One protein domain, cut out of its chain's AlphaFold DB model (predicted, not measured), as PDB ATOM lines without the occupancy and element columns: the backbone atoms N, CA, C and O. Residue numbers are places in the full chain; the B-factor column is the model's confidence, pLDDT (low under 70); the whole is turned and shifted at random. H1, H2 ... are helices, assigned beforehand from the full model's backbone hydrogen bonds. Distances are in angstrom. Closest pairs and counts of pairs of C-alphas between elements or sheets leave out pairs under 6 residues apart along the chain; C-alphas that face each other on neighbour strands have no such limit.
ATOM      1  N   VAL A  18      -9.024 -48.462 -30.694       64.75
ATOM      2  CA  VAL A  18      -9.702 -47.655 -31.719       64.75
ATOM      3  C   VAL A  18     -10.979 -47.061 -31.141       64.75
ATOM      4  O   VAL A  18     -11.247 -45.884 -31.358       64.75
ATOM      5  N   GLU A  19     -11.733 -47.839 -30.365       66.44
ATOM      6  CA  GLU A  19     -12.931 -47.364 -29.665       66.44
ATOM      7  C   GLU A  19     -12.592 -46.232 -28.682       66.44
ATOM      8  O   GLU A  19     -13.176 -45.152 -28.746       66.44
ATOM      9  N   SER A  20     -11.569 -46.429 -27.846       69.56
ATOM     10  CA  SER A  20     -11.100 -45.425 -26.884       69.56
ATOM     11  C   SER A  20     -10.627 -44.149 -27.577       69.56
ATOM     12  O   SER A  20     -10.976 -43.047 -27.161       69.56
ATOM     13  N   PHE A  21      -9.849 -44.282 -28.651       72.12
ATOM     14  CA  PHE A  21      -9.339 -43.131 -29.390       72.12
ATOM     15  C   PHE A  21     -10.454 -42.366 -30.115       72.12
ATOM     16  O   PHE A  21     -10.477 -41.137 -30.088       72.12
ATOM     17  N   THR A  22     -11.417 -43.081 -30.699       73.69
ATOM     18  CA  THR A  22     -12.587 -42.470 -31.349       73.69
ATOM     19  C   THR A  22     -13.438 -41.721 -30.326       73.69
ATOM     20  O   THR A  22     -13.783 -40.564 -30.559       73.69
ATOM     21  N   PHE A  23     -13.673 -42.320 -29.154       75.62
ATOM     22  CA  PHE A  23     -14.372 -41.672 -28.042       75.62
ATOM     23  C   PHE A  23     -13.708 -40.350 -27.634       75.62
ATOM     24  O   PHE A  23     -14.396 -39.347 -27.456       75.62
ATOM     25  N   ILE A  24     -12.375 -40.329 -27.507       75.50
ATOM     26  CA  ILE A  24     -11.618 -39.118 -27.151       75.50
ATOM     27  C   ILE A  24     -11.878 -37.997 -28.161       75.50
ATOM     28  O   ILE A  24     -12.192 -36.870 -27.772       75.50
ATOM     29  N   LEU A  25     -11.757 -38.307 -29.454       75.81
ATOM     30  CA  LEU A  25     -11.935 -37.324 -30.520       75.81
ATOM     31  C   LEU A  25     -13.375 -36.817 -30.586       75.81
ATOM     32  O   LEU A  25     -13.595 -35.613 -30.699       75.81
ATOM     33  N   GLU A  26     -14.363 -37.703 -30.489       76.94
ATOM     34  CA  GLU A  26     -15.774 -37.315 -30.504       76.94
ATOM     35  C   GLU A  26     -16.144 -36.448 -29.300       76.94
ATOM     36  O   GLU A  26     -16.805 -35.422 -29.472       76.94
ATOM     37  N   HIS A  27     -15.664 -36.806 -28.105       76.12
ATOM     38  CA  HIS A  27     -15.915 -36.043 -26.886       76.12
ATOM     39  C   HIS A  27     -15.389 -34.607 -27.008       76.12
ATOM     40  O   HIS A  27     -16.147 -33.655 -26.835       76.12
ATOM     41  N   LEU A  28     -14.125 -34.434 -27.410       74.75
ATOM     42  CA  LEU A  28     -13.529 -33.102 -27.572       74.75
ATOM     43  C   LEU A  28     -14.240 -32.250 -28.635       74.75
ATOM     44  O   LEU A  28     -14.305 -31.031 -28.496       74.75
ATOM     45  N   ARG A  29     -14.796 -32.872 -29.683       73.56
ATOM     46  CA  ARG A  29     -15.527 -32.168 -30.754       73.56
ATOM     47  C   ARG A  29     -16.925 -31.718 -30.340       73.56
ATOM     48  O   ARG A  29     -17.408 -30.693 -30.826       73.56
ATOM     49  N   GLN A  30     -17.597 -32.497 -29.495       72.31
ATOM     50  CA  GLN A  30     -18.951 -32.196 -29.017       72.31
ATOM     51  C   GLN A  30     -18.944 -31.147 -27.903       72.31
ATOM     52  O   GLN A  30     -19.875 -30.344 -27.792       72.31
ATOM     53  N   GLU A  31     -17.873 -31.109 -27.120       72.06
ATOM     54  CA  GLU A  31     -17.674 -30.124 -26.069       72.06
ATOM     55  C   GLU A  31     -17.433 -28.725 -26.659       72.06
ATOM     56  O   GLU A  31     -16.379 -28.421 -27.233       72.06
ATOM     57  N   LYS A  32     -18.414 -27.825 -26.472       68.12
ATOM     58  CA  LYS A  32     -18.361 -26.409 -26.912       68.12
ATOM     59  C   LYS A  32     -17.073 -25.714 -26.469       68.12
ATOM     60  O   LYS A  32     -16.584 -24.810 -27.139       68.12
ATOM     61  N   THR A  33     -16.552 -26.177 -25.345       63.31
ATOM     62  CA  THR A  33     -15.314 -25.774 -24.716       63.31
ATOM     63  C   THR A  33     -14.073 -25.945 -25.581       63.31
ATOM     64  O   THR A  33     -13.221 -25.069 -25.533       63.31
ATOM     65  N   PHE A  34     -13.892 -27.069 -26.277       68.56
ATOM     66  CA  PHE A  34     -12.620 -27.380 -26.956       68.56
ATOM     67  C   PHE A  34     -12.704 -27.199 -28.458       68.56
ATOM     68  O   PHE A  34     -11.675 -27.120 -29.123       68.56
ATOM     69  N   LYS A  35     -13.923 -27.096 -28.992       69.00
ATOM     70  CA  LYS A  35     -14.183 -26.982 -30.423       69.00
ATOM     71  C   LYS A  35     -13.368 -25.880 -31.108       69.00
ATOM     72  O   LYS A  35     -12.907 -26.077 -32.222       69.00
ATOM     73  N   HIS A  36     -13.157 -24.732 -30.463       69.88
ATOM     74  CA  HIS A  36     -12.403 -23.616 -31.054       69.88
ATOM     75  C   HIS A  36     -10.873 -23.769 -30.948       69.88
ATOM     76  O   HIS A  36     -10.149 -22.903 -31.432       69.88
ATOM     77  N   LEU A  37     -10.368 -24.832 -30.304       66.38
ATOM     78  CA  LEU A  37      -8.936 -25.161 -30.248       66.38
ATOM     79  C   LEU A  37      -8.451 -25.911 -31.496       66.38
ATOM     80  O   LEU A  37      -7.243 -26.085 -31.658       66.38
ATOM     81  N   PHE A  38      -9.372 -26.359 -32.349       74.25
ATOM     82  CA  PHE A  38      -9.084 -27.018 -33.615       74.25
ATOM     83  C   PHE A  38      -9.397 -26.049 -34.752       74.25
ATOM     84  O   PHE A  38     -10.497 -25.502 -34.836       74.25
ATOM     85  N   ASN A  39      -8.409 -25.792 -35.606       79.56
ATOM     86  CA  ASN A  39      -8.611 -25.008 -36.823       79.56
ATOM     87  C   ASN A  39      -9.135 -25.908 -37.962       79.56
ATOM     88  O   ASN A  39      -9.177 -27.133 -37.840       79.56
ATOM     89  N   ASP A  40      -9.502 -25.310 -39.097       79.94
ATOM     90  CA  ASP A  40     -10.046 -26.060 -40.240       79.94
ATOM     91  C   ASP A  40      -9.072 -27.134 -40.765       79.94
ATOM     92  O   ASP A  40      -9.495 -28.181 -41.257       79.94
ATOM     93  N   THR A  41      -7.757 -26.910 -40.630       80.69
ATOM     94  CA  THR A  41      -6.734 -27.906 -40.984       80.69
ATOM     95  C   THR A  41      -6.699 -29.088 -40.018       80.69
ATOM     96  O   THR A  41      -6.588 -30.227 -40.467       80.69
ATOM     97  N   ASP A  42      -6.845 -28.848 -38.715       79.88
ATOM     98  CA  ASP A  42      -6.907 -29.892 -37.694       79.88
ATOM     99  C   ASP A  42      -8.152 -30.772 -37.924       79.88
ATOM    100  O   ASP A  42      -8.053 -32.001 -37.931       79.88
ATOM    101  N   GLU A  43      -9.306 -30.158 -38.209       76.44
ATOM    102  CA  GLU A  43     -10.551 -30.873 -38.536       76.44
ATOM    103  C   GLU A  43     -10.433 -31.688 -39.832       76.44
ATOM    104  O   GLU A  43     -10.956 -32.806 -39.915       76.44
ATOM    105  N   ALA A  44      -9.707 -31.180 -40.832       79.06
ATOM    106  CA  ALA A  44      -9.418 -31.929 -42.051       79.06
ATOM    107  C   ALA A  44      -8.560 -33.172 -41.764       79.06
ATOM    108  O   ALA A  44      -8.880 -34.250 -42.268       79.06
ATOM    109  N   PHE A  45      -7.528 -33.062 -40.914       77.38
ATOM    110  CA  PHE A  45      -6.689 -34.202 -40.523       77.38
ATOM    111  C   PHE A  45      -7.454 -35.259 -39.727       77.38
ATOM    112  O   PHE A  45      -7.310 -36.454 -39.996       77.38
ATOM    113  N   ILE A  46      -8.298 -34.828 -38.785       71.69
ATOM    114  CA  ILE A  46      -9.172 -35.719 -38.011       71.69
ATOM    115  C   ILE A  46     -10.147 -36.444 -38.952       71.69
ATOM    116  O   ILE A  46     -10.343 -37.654 -38.838       71.69
ATOM    117  N   SER A  47     -10.707 -35.732 -39.934       69.12
ATOM    118  CA  SER A  47     -11.630 -36.301 -40.925       69.12
ATOM    119  C   SER A  47     -10.940 -37.244 -41.923       69.12
ATOM    120  O   SER A  47     -11.578 -38.146 -42.466       69.12
ATOM    121  N   SER A  48      -9.636 -37.072 -42.161       67.69
ATOM    122  CA  SER A  48      -8.850 -37.836 -43.135       67.69
ATOM    123  C   SER A  48      -7.991 -38.948 -42.515       67.69
ATOM    124  O   SER A  48      -6.949 -39.261 -43.090       67.69
ATOM    125  N   PHE A  49      -8.374 -39.518 -41.364       62.09
ATOM    126  CA  PHE A  49      -7.626 -40.500 -40.543       62.09
ATOM    127  C   PHE A  49      -7.276 -41.850 -41.241       62.09
ATOM    128  O   PHE A  49      -7.493 -42.936 -40.715       62.09
ATOM    129  N   LYS A  50      -6.742 -41.827 -42.466       52.75
ATOM    130  CA  LYS A  50      -6.408 -43.004 -43.286       52.75
ATOM    131  C   LYS A  50      -5.066 -42.904 -44.022       52.75
ATOM    132  O   LYS A  50      -4.719 -43.838 -44.737       52.75
ATOM    133  N   ASN A  51      -4.299 -41.821 -43.863       52.22
ATOM    134  CA  ASN A  51      -3.113 -41.577 -44.692       52.22
ATOM    135  C   ASN A  51      -1.794 -41.728 -43.911       52.22
ATOM    136  O   ASN A  51      -1.607 -41.112 -42.863       52.22
ATOM    137  N   LEU A  52      -0.866 -42.519 -44.460       53.78
ATOM    138  CA  LEU A  52       0.514 -42.705 -43.985       53.78
ATOM    139  C   LEU A  52       1.499 -41.977 -44.923       53.78
ATOM    140  O   LEU A  52       1.209 -41.801 -46.106       53.78
ATOM    141  N   THR A  53       2.650 -41.533 -44.406       54.12
ATOM    142  CA  THR A  53       3.687 -40.806 -45.180       54.12
ATOM    143  C   THR A  53       4.690 -41.721 -45.872       54.12
ATOM    144  O   THR A  53       4.972 -42.815 -45.389       54.12
ATOM    145  N   ASP A  54       5.308 -41.197 -46.936       55.94
ATOM    146  CA  ASP A  54       6.478 -41.762 -47.619       55.94
ATOM    147  C   ASP A  54       7.802 -41.373 -46.910       55.94
ATOM    148  O   ASP A  54       7.933 -40.285 -46.341       55.94
ATOM    149  N   LEU A  55       8.813 -42.249 -46.963       57.91
ATOM    150  CA  LEU A  55      10.126 -42.128 -46.303       57.91
ATOM    151  C   LEU A  55      11.020 -41.019 -46.881       57.91
ATOM    152  O   LEU A  55      12.130 -40.776 -46.395       57.91
ATOM    153  N   SER A  56      10.557 -40.318 -47.915       62.03
ATOM    154  CA  SER A  56      11.294 -39.239 -48.572       62.03
ATOM    155  C   SER A  56      11.653 -38.075 -47.640       62.03
ATOM    156  O   SER A  56      12.596 -37.348 -47.947       62.03
ATOM    157  N   ALA A  57      10.954 -37.915 -46.508       62.47
ATOM    158  CA  ALA A  57      11.135 -36.819 -45.551       62.47
ATOM    159  C   ALA A  57      12.296 -36.998 -44.543       62.47
ATOM    160  O   ALA A  57      12.720 -36.019 -43.934       62.47
ATOM    161  N   PHE A  58      12.829 -38.212 -44.361       70.06
ATOM    162  CA  PHE A  58      13.859 -38.488 -43.344       70.06
ATOM    163  C   PHE A  58      15.260 -38.067 -43.790       70.06
ATOM    164  O   PHE A  58      15.596 -38.206 -44.967       70.06
ATOM    165  N   SER A  59      16.112 -37.620 -42.865       78.00
ATOM    166  CA  SER A  59      17.542 -37.393 -43.135       78.00
ATOM    167  C   SER A  59      18.323 -38.713 -43.234       78.00
ATOM    168  O   SER A  59      17.864 -39.755 -42.769       78.00
ATOM    169  N   ASP A  60      19.519 -38.689 -43.832       77.75
ATOM    170  CA  ASP A  60      20.352 -39.897 -43.976       77.75
ATOM    171  C   ASP A  60      20.755 -40.485 -42.608       77.75
ATOM    172  O   ASP A  60      20.812 -41.701 -42.457       77.75
ATOM    173  N   ASP A  61      20.946 -39.640 -41.588       81.69
ATOM    174  CA  ASP A  61      21.181 -40.074 -40.202       81.69
ATOM    175  C   ASP A  61      19.981 -40.843 -39.633       81.69
ATOM    176  O   ASP A  61      20.137 -41.939 -39.095       81.69
ATOM    177  N   GLN A  62      18.765 -40.329 -39.827       80.44
ATOM    178  CA  GLN A  62      17.551 -40.991 -39.349       80.44
ATOM    179  C   GLN A  62      17.329 -42.341 -40.041       80.44
ATOM    180  O   GLN A  62      17.028 -43.323 -39.369       80.44
ATOM    181  N   LEU A  63      17.521 -42.411 -41.363       82.94
ATOM    182  CA  LEU A  63      17.353 -43.652 -42.128       82.94
ATOM    183  C   LEU A  63      18.333 -44.741 -41.682       82.94
ATOM    184  O   LEU A  63      17.947 -45.894 -41.529       82.94
ATOM    185  N   ILE A  64      19.599 -44.392 -41.445       83.94
ATOM    186  CA  ILE A  64      20.608 -45.377 -41.042       83.94
ATOM    187  C   ILE A  64      20.390 -45.827 -39.592       83.94
ATOM    188  O   ILE A  64      20.630 -46.990 -39.267       83.94
ATOM    189  N   ASN A  65      19.901 -44.943 -38.718       85.81
ATOM    190  CA  ASN A  65      19.588 -45.313 -37.339       85.81
ATOM    191  C   ASN A  65      18.458 -46.359 -37.246       85.81
ATOM    192  O   ASN A  65      18.506 -47.198 -36.338       85.81
ATOM    193  N   MET A  66      17.521 -46.382 -38.207       85.06
ATOM    194  CA  MET A  66      16.448 -47.389 -38.302       85.06
ATOM    195  C   MET A  66      16.943 -48.793 -38.687       85.06
ATOM    196  O   MET A  66      16.290 -49.772 -38.346       85.06
ATOM    197  N   LEU A  67      18.092 -48.904 -39.360       86.31
ATOM    198  CA  LEU A  67      18.620 -50.181 -39.845       86.31
ATOM    199  C   LEU A  67      19.110 -51.083 -38.714       86.31
ATOM    200  O   LEU A  67      19.698 -50.626 -37.730       86.31
ATOM    201  N   GLU A  68      18.965 -52.388 -38.867       88.25
ATOM    202  CA  GLU A  68      19.549 -53.361 -37.959       88.25
ATOM    203  C   GLU A  68      21.079 -53.387 -38.059       88.25
ATOM    204  O   GLU A  68      21.698 -52.975 -39.042       88.25
ATOM    205  N   ARG A  69      21.741 -53.923 -37.027       89.00
ATOM    206  CA  ARG A  69      23.212 -53.979 -36.983       89.00
ATOM    207  C   ARG A  69      23.812 -54.701 -38.194       89.00
ATOM    208  O   ARG A  69      24.865 -54.295 -38.678       89.00
ATOM    209  N   LYS A  70      23.165 -55.766 -38.669       90.00
ATOM    210  CA  LYS A  70      23.615 -56.521 -39.845       90.00
ATOM    211  C   LYS A  70      23.569 -55.660 -41.110       90.00
ATOM    212  O   LYS A  70      24.548 -55.610 -41.841       90.00
ATOM    213  N   GLU A  71      22.492 -54.913 -41.303       91.44
ATOM    214  CA  GLU A  71      22.299 -54.039 -42.463       91.44
ATOM    215  C   GLU A  71      23.285 -52.862 -42.456       91.44
ATOM    216  O   GLU A  71      23.840 -52.495 -43.494       91.44
ATOM    217  N   VAL A  72      23.587 -52.314 -41.272       89.56
ATOM    218  CA  VAL A  72      24.651 -51.309 -41.099       89.56
ATOM    219  C   VAL A  72      26.029 -51.892 -41.435       89.56
ATOM    220  O   VAL A  72      26.841 -51.205 -42.056       89.56
ATOM    221  N   ASN A  73      26.305 -53.153 -41.080       90.50
ATOM    222  CA  ASN A  73      27.551 -53.822 -41.469       90.50
ATOM    223  C   ASN A  73      27.640 -54.017 -42.990       90.50
ATOM    224  O   ASN A  73      28.696 -53.770 -43.569       90.50
ATOM    225  N   ASP A  74      26.546 -54.418 -43.637       90.44
ATOM    226  CA  ASP A  74      26.496 -54.613 -45.090       90.44
ATOM    227  C   ASP A  74      26.724 -53.284 -45.833       90.44
ATOM    228  O   ASP A  74      27.481 -53.219 -46.808       90.44
ATOM    229  N   LEU A  75      26.157 -52.188 -45.318       88.12
ATOM    230  CA  LEU A  75      26.448 -50.829 -45.779       88.12
ATOM    231  C   LEU A  75      27.915 -50.454 -45.569       88.12
ATOM    232  O   LEU A  75      28.574 -50.014 -46.508       88.12
ATOM    233  N   ALA A  76      28.458 -50.649 -44.366       88.31
ATOM    234  CA  ALA A  76      29.858 -50.353 -44.070       88.31
ATOM    235  C   ALA A  76      30.809 -51.127 -45.000       88.31
ATOM    236  O   ALA A  76      31.745 -50.540 -45.546       88.31
ATOM    237  N   ALA A  77      30.519 -52.400 -45.278       88.00
ATOM    238  CA  ALA A  77      31.258 -53.206 -46.243       88.00
ATOM    239  C   ALA A  77      31.158 -52.642 -47.673       88.00
ATOM    240  O   ALA A  77      32.173 -52.550 -48.369       88.00
ATOM    241  N   ALA A  78      29.975 -52.181 -48.100       86.12
ATOM    242  CA  ALA A  78      29.780 -51.543 -49.406       86.12
ATOM    243  C   ALA A  78      30.580 -50.233 -49.569       86.12
ATOM    244  O   ALA A  78      30.993 -49.898 -50.682       86.12
ATOM    245  N   PHE A  79      30.843 -49.521 -48.467       85.44
ATOM    246  CA  PHE A  79      31.708 -48.335 -48.409       85.44
ATOM    247  C   PHE A  79      33.179 -48.650 -48.082       85.44
ATOM    248  O   PHE A  79      33.982 -47.729 -47.949       85.44
ATOM    249  N   LYS A  80      33.559 -49.935 -47.998       86.69
ATOM    250  CA  LYS A  80      34.914 -50.405 -47.646       86.69
ATOM    251  C   LYS A  80      35.403 -49.902 -46.278       86.69
ATOM    252  O   LYS A  80      36.602 -49.715 -46.074       86.69
ATOM    253  N   LEU A  81      34.482 -49.692 -45.340       86.25
ATOM    254  CA  LEU A  81      34.795 -49.350 -43.958       86.25
ATOM    255  C   LEU A  81      35.172 -50.607 -43.152       86.25
ATOM    256  O   LEU A  81      34.597 -51.677 -43.364       86.25
ATOM    257  N   PRO A  82      36.109 -50.500 -42.193       85.25
ATOM    258  CA  PRO A  82      36.413 -51.597 -41.283       85.25
ATOM    259  C   PRO A  82      35.226 -51.868 -40.346       85.25
ATOM    260  O   PRO A  82      34.745 -50.963 -39.669       85.25
ATOM    261  N   LEU A  83      34.798 -53.131 -40.251       86.69
ATOM    262  CA  LEU A  83      33.705 -53.579 -39.375       86.69
ATOM    263  C   LEU A  83      34.163 -53.699 -37.910       86.69
ATOM    264  O   LEU A  83      34.201 -54.788 -37.339       86.69
ATOM    265  N   LYS A  84      34.580 -52.583 -37.308       81.38
ATOM    266  CA  LYS A  84      35.052 -52.512 -35.918       81.38
ATOM    267  C   LYS A  84      34.204 -51.524 -35.120       81.38
ATOM    268  O   LYS A  84      33.896 -50.447 -35.615       81.38
ATOM    269  N   GLY A  85      33.890 -51.877 -33.873       84.75
ATOM    270  CA  GLY A  85      33.168 -51.009 -32.936       84.75
ATOM    271  C   GLY A  85      31.675 -51.319 -32.797       84.75
ATOM    272  O   GLY A  85      31.182 -52.387 -33.174       84.75
ATOM    273  N   SER A  86      30.952 -50.395 -32.173       88.31
ATOM    274  CA  SER A  86      29.502 -50.433 -31.981       88.31
ATOM    275  C   SER A  86      28.743 -50.070 -33.270       88.31
ATOM    276  O   SER A  86      29.328 -49.559 -34.223       88.31
ATOM    277  N   LYS A  87      27.419 -50.317 -33.308       88.25
ATOM    278  CA  LYS A  87      26.554 -49.870 -34.422       88.25
ATOM    279  C   LYS A  87      26.734 -48.362 -34.648       88.25
ATOM    280  O   LYS A  87      26.942 -47.947 -35.780       88.25
ATOM    281  N   ASN A  88      26.764 -47.571 -33.575       86.62
ATOM    282  CA  ASN A  88      26.899 -46.116 -33.647       86.62
ATOM    283  C   ASN A  88      28.253 -45.668 -34.223       86.62
ATOM    284  O   ASN A  88      28.286 -44.720 -35.001       86.62
ATOM    285  N   ASP A  89      29.353 -46.372 -33.931       86.56
ATOM    286  CA  ASP A  89      30.675 -46.050 -34.501       86.56
ATOM    287  C   ASP A  89      30.692 -46.207 -36.032       86.56
ATOM    288  O   ASP A  89      31.262 -45.384 -36.761       86.56
ATOM    289  N   LEU A  90      30.017 -47.247 -36.533       87.56
ATOM    290  CA  LEU A  90      29.856 -47.493 -37.967       87.56
ATOM    291  C   LEU A  90      28.939 -46.450 -38.616       87.56
ATOM    292  O   LEU A  90      29.271 -45.943 -39.687       87.56
ATOM    293  N   ILE A  91      27.839 -46.073 -37.953       87.06
ATOM    294  CA  ILE A  91      26.932 -45.008 -38.417       87.06
ATOM    295  C   ILE A  91      27.676 -43.673 -38.520       87.06
ATOM    296  O   ILE A  91      27.640 -43.033 -39.570       87.06
ATOM    297  N   CYS A  92      28.430 -43.286 -37.488       85.81
ATOM    298  CA  CYS A  92      29.261 -42.082 -37.502       85.81
ATOM    299  C   CYS A  92      30.262 -42.087 -38.669       85.81
ATOM    300  O   CYS A  92      30.443 -41.068 -39.339       85.81
ATOM    301  N   SER A  93      30.884 -43.235 -38.947       85.94
ATOM    302  CA  SER A  93      31.837 -43.395 -40.052       85.94
ATOM    303  C   SER A  93      31.165 -43.276 -41.428       85.94
ATOM    304  O   SER A  93      31.685 -42.595 -42.310       85.94
ATOM    305  N   LEU A  94      29.982 -43.876 -41.599       86.25
ATOM    306  CA  LEU A  94      29.170 -43.775 -42.818       86.25
ATOM    307  C   LEU A  94      28.704 -42.335 -43.074       86.25
ATOM    308  O   LEU A  94      28.838 -41.824 -44.188       86.25
ATOM    309  N   LEU A  95      28.217 -41.648 -42.038       85.12
ATOM    310  CA  LEU A  95      27.787 -40.251 -42.125       85.12
ATOM    311  C   LEU A  95      28.949 -39.305 -42.423       85.12
ATOM    312  O   LEU A  95      28.768 -38.326 -43.147       85.12
ATOM    313  N   LYS A  96      30.146 -39.599 -41.905       84.25
ATOM    314  CA  LYS A  96      31.357 -38.838 -42.220       84.25
ATOM    315  C   LYS A  96      31.695 -38.933 -43.710       84.25
ATOM    316  O   LYS A  96      31.854 -37.890 -44.337       84.25
ATOM    317  N   ILE A  97      31.693 -40.139 -44.287       80.00
ATOM    318  CA  ILE A  97      31.916 -40.340 -45.731       80.00
ATOM    319  C   ILE A  97      30.853 -39.616 -46.561       80.00
ATOM    320  O   ILE A  97      31.173 -38.994 -47.567       80.00
ATOM    321  N   SER A  98      29.587 -39.642 -46.138       73.06
ATOM    322  CA  SER A  98      28.511 -38.949 -46.861       73.06
ATOM    323  C   SER A  98      28.660 -37.426 -46.896       73.06
ATOM    324  O   SER A  98      28.046 -36.777 -47.741       73.06
ATOM    325  N   ARG A  99      29.414 -36.845 -45.957       73.19
ATOM    326  CA  ARG A  99      29.681 -35.402 -45.883       73.19
ATOM    327  C   ARG A  99      30.961 -35.008 -46.627       73.19
ATOM    328  O   ARG A  99      31.190 -33.819 -46.845       73.19
ATOM    329  N   GLU A 100      31.793 -35.974 -47.017       68.50
ATOM    330  CA  GLU A 100      32.996 -35.735 -47.811       68.50
ATOM    331  C   GLU A 100      32.615 -35.464 -49.276       68.50
ATOM    332  O   GLU A 100      31.788 -36.155 -49.872       68.50
ATOM    333  N   LYS A 101      33.193 -34.412 -49.873       57.41
ATOM    334  CA  LYS A 101      32.881 -34.029 -51.257       57.41
ATOM    335  C   LYS A 101      33.354 -35.124 -52.212       57.41
ATOM    336  O   LYS A 101      34.540 -35.446 -52.253       57.41
ATOM    337  N   SER A 102      32.429 -35.640 -53.019       59.44
ATOM    338  CA  SER A 102      32.729 -36.558 -54.119       59.44
ATOM    339  C   SER A 102      33.807 -35.961 -55.029       59.44
ATOM    340  O   SER A 102      33.695 -34.808 -55.449       59.44
ATOM    341  N   ILE A 103      34.836 -36.735 -55.386       55.31
ATOM    342  CA  ILE A 103      35.893 -36.316 -56.331       55.31
ATOM    343  C   ILE A 103      35.282 -35.937 -57.699       55.31
ATOM    344  O   ILE A 103      35.831 -35.115 -58.426       55.31
ATOM    345  N   ALA A 114      19.580 -38.263 -54.674       54.16
ATOM    346  CA  ALA A 114      19.955 -38.841 -53.375       54.16
ATOM    347  C   ALA A 114      21.374 -39.437 -53.249       54.16
ATOM    348  O   ALA A 114      21.777 -40.237 -54.094       54.16
ATOM    349  N   SER A 115      22.065 -39.131 -52.136       72.38
ATOM    350  CA  SER A 115      23.382 -39.691 -51.794       72.38
ATOM    351  C   SER A 115      23.388 -41.221 -51.976       72.38
ATOM    352  O   SER A 115      22.404 -41.906 -51.681       72.38
ATOM    353  N   ARG A 116      24.491 -41.797 -52.480       79.12
ATOM    354  CA  ARG A 116      24.625 -43.263 -52.639       79.12
ATOM    355  C   ARG A 116      24.331 -44.006 -51.329       79.12
ATOM    356  O   ARG A 116      23.811 -45.118 -51.361       79.12
ATOM    357  N   LEU A 117      24.646 -43.370 -50.200       83.00
ATOM    358  CA  LEU A 117      24.324 -43.854 -48.865       83.00
ATOM    359  C   LEU A 117      22.807 -43.968 -48.681       83.00
ATOM    360  O   LEU A 117      22.324 -45.067 -48.438       83.00
ATOM    361  N   ARG A 118      22.055 -42.890 -48.931       85.44
ATOM    362  CA  ARG A 118      20.587 -42.879 -48.879       85.44
ATOM    363  C   ARG A 118      19.952 -43.968 -49.737       85.44
ATOM    364  O   ARG A 118      19.036 -44.643 -49.284       85.44
ATOM    365  N   GLN A 119      20.430 -44.158 -50.968       85.25
ATOM    366  CA  GLN A 119      19.882 -45.176 -51.875       85.25
ATOM    367  C   GLN A 119      20.045 -46.596 -51.321       85.25
ATOM    368  O   GLN A 119      19.110 -47.393 -51.375       85.25
ATOM    369  N   LEU A 120      21.227 -46.914 -50.786       85.56
ATOM    370  CA  LEU A 120      21.484 -48.221 -50.190       85.56
ATOM    371  C   LEU A 120      20.730 -48.395 -48.865       85.56
ATOM    372  O   LEU A 120      20.212 -49.480 -48.620       85.56
ATOM    373  N   SER A 121      20.604 -47.336 -48.060       86.75
ATOM    374  CA  SER A 121      19.811 -47.349 -46.828       86.75
ATOM    375  C   SER A 121      18.327 -47.601 -47.102       86.75
ATOM    376  O   SER A 121      17.744 -48.471 -46.471       86.75
ATOM    377  N   LEU A 122      17.727 -46.922 -48.085       84.56
ATOM    378  CA  LEU A 122      16.331 -47.156 -48.480       84.56
ATOM    379  C   LEU A 122      16.121 -48.571 -49.036       84.56
ATOM    380  O   LEU A 122      15.109 -49.204 -48.750       84.56
ATOM    381  N   LYS A 123      17.089 -49.095 -49.800       86.56
ATOM    382  CA  LYS A 123      17.032 -50.474 -50.302       86.56
ATOM    383  C   LYS A 123      17.086 -51.502 -49.169       86.56
ATOM    384  O   LYS A 123      16.420 -52.526 -49.277       86.56
ATOM    385  N   ALA A 124      17.889 -51.246 -48.137       87.12
ATOM    386  CA  ALA A 124      17.992 -52.119 -46.972       87.12
ATOM    387  C   ALA A 124      16.718 -52.071 -46.112       87.12
ATOM    388  O   ALA A 124      16.183 -53.121 -45.791       87.12
ATOM    389  N   LEU A 125      16.178 -50.873 -45.848       84.38
ATOM    390  CA  LEU A 125      14.935 -50.688 -45.084       84.38
ATOM    391  C   LEU A 125      13.705 -51.334 -45.744       84.38
ATOM    392  O   LEU A 125      12.788 -51.782 -45.060       84.38
ATOM    393  N   GLY A 126      13.661 -51.377 -47.078       79.62
ATOM    394  CA  GLY A 126      12.500 -51.887 -47.800       79.62
ATOM    395  C   GLY A 126      11.285 -50.965 -47.654       79.62
ATOM    396  O   GLY A 126      11.401 -49.745 -47.753       79.62
TER     397      GLY A 126
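This is residues 18 to 103 and 114 to 126 of the 599 residues of a protein of Schistocephalus solidus (UniProt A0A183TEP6). Look for a tight cluster of four helices, H3 to H6, at one end of a long model, joined by a thin thread, residues 48 to 59, to two lone helices, H1 and H2, at the far end. The printed part has 99 residues with six named helices, H1 to H6 in chain order, no named strand, and the class all helix. It is extended, with a radius of gyration of the C-alphas of 21.3 A and spans of 62 by 29 by 21 A.

Start at H5, residues 87 to 99. With residues 91 to 95 alone it touches H3, residues 60 to 66, opposite ways at a shallow tilt of 20 degrees; their closest C-alphas, Ile 64 and Ile 91, are 6.9 A apart. H4, residues 69 to 78, touches H5 the same way at 36 degrees, only just a steep tilt; the closest C-alphas, Arg 69 and Lys 87, are 5.9 A apart. H6, residues 116 to 125, touches H3, the closest C-alphas being Asp 60 and Arg 118 at 5.7 A, and touches H4, with Glu 71 and Ala 124 at 6.5 A. H1, residues 18 to 30, and H2, residues 40 to 47, are apart, but only just: their closest C-alphas are 8.1 A from each other, and neither H1 nor H2 touches another helix. In H1 to H6 every O i to N i+4 pair is within hydrogen-bond range.

Find C-alpha 18 at (-9.702, -47.655, -31.719); H1 runs 18.2 A from there. H5 starts at (26.554, -49.870, -34.422) and spans 18.7 A. H6 ends at C-alpha 125, (14.935, -50.688, -45.084), after 14.4 A; H4 spans 14.3 A.

The farthest C-alphas, Lys 32 and Ile 103, are 62.5 A apart. Residues 104 to 113 are not printed; 16.4 A separate C-alphas 103 and 114. The link H2 to H3 is long. pLDDT is under 70 in 25 residues, among them 47 to 57.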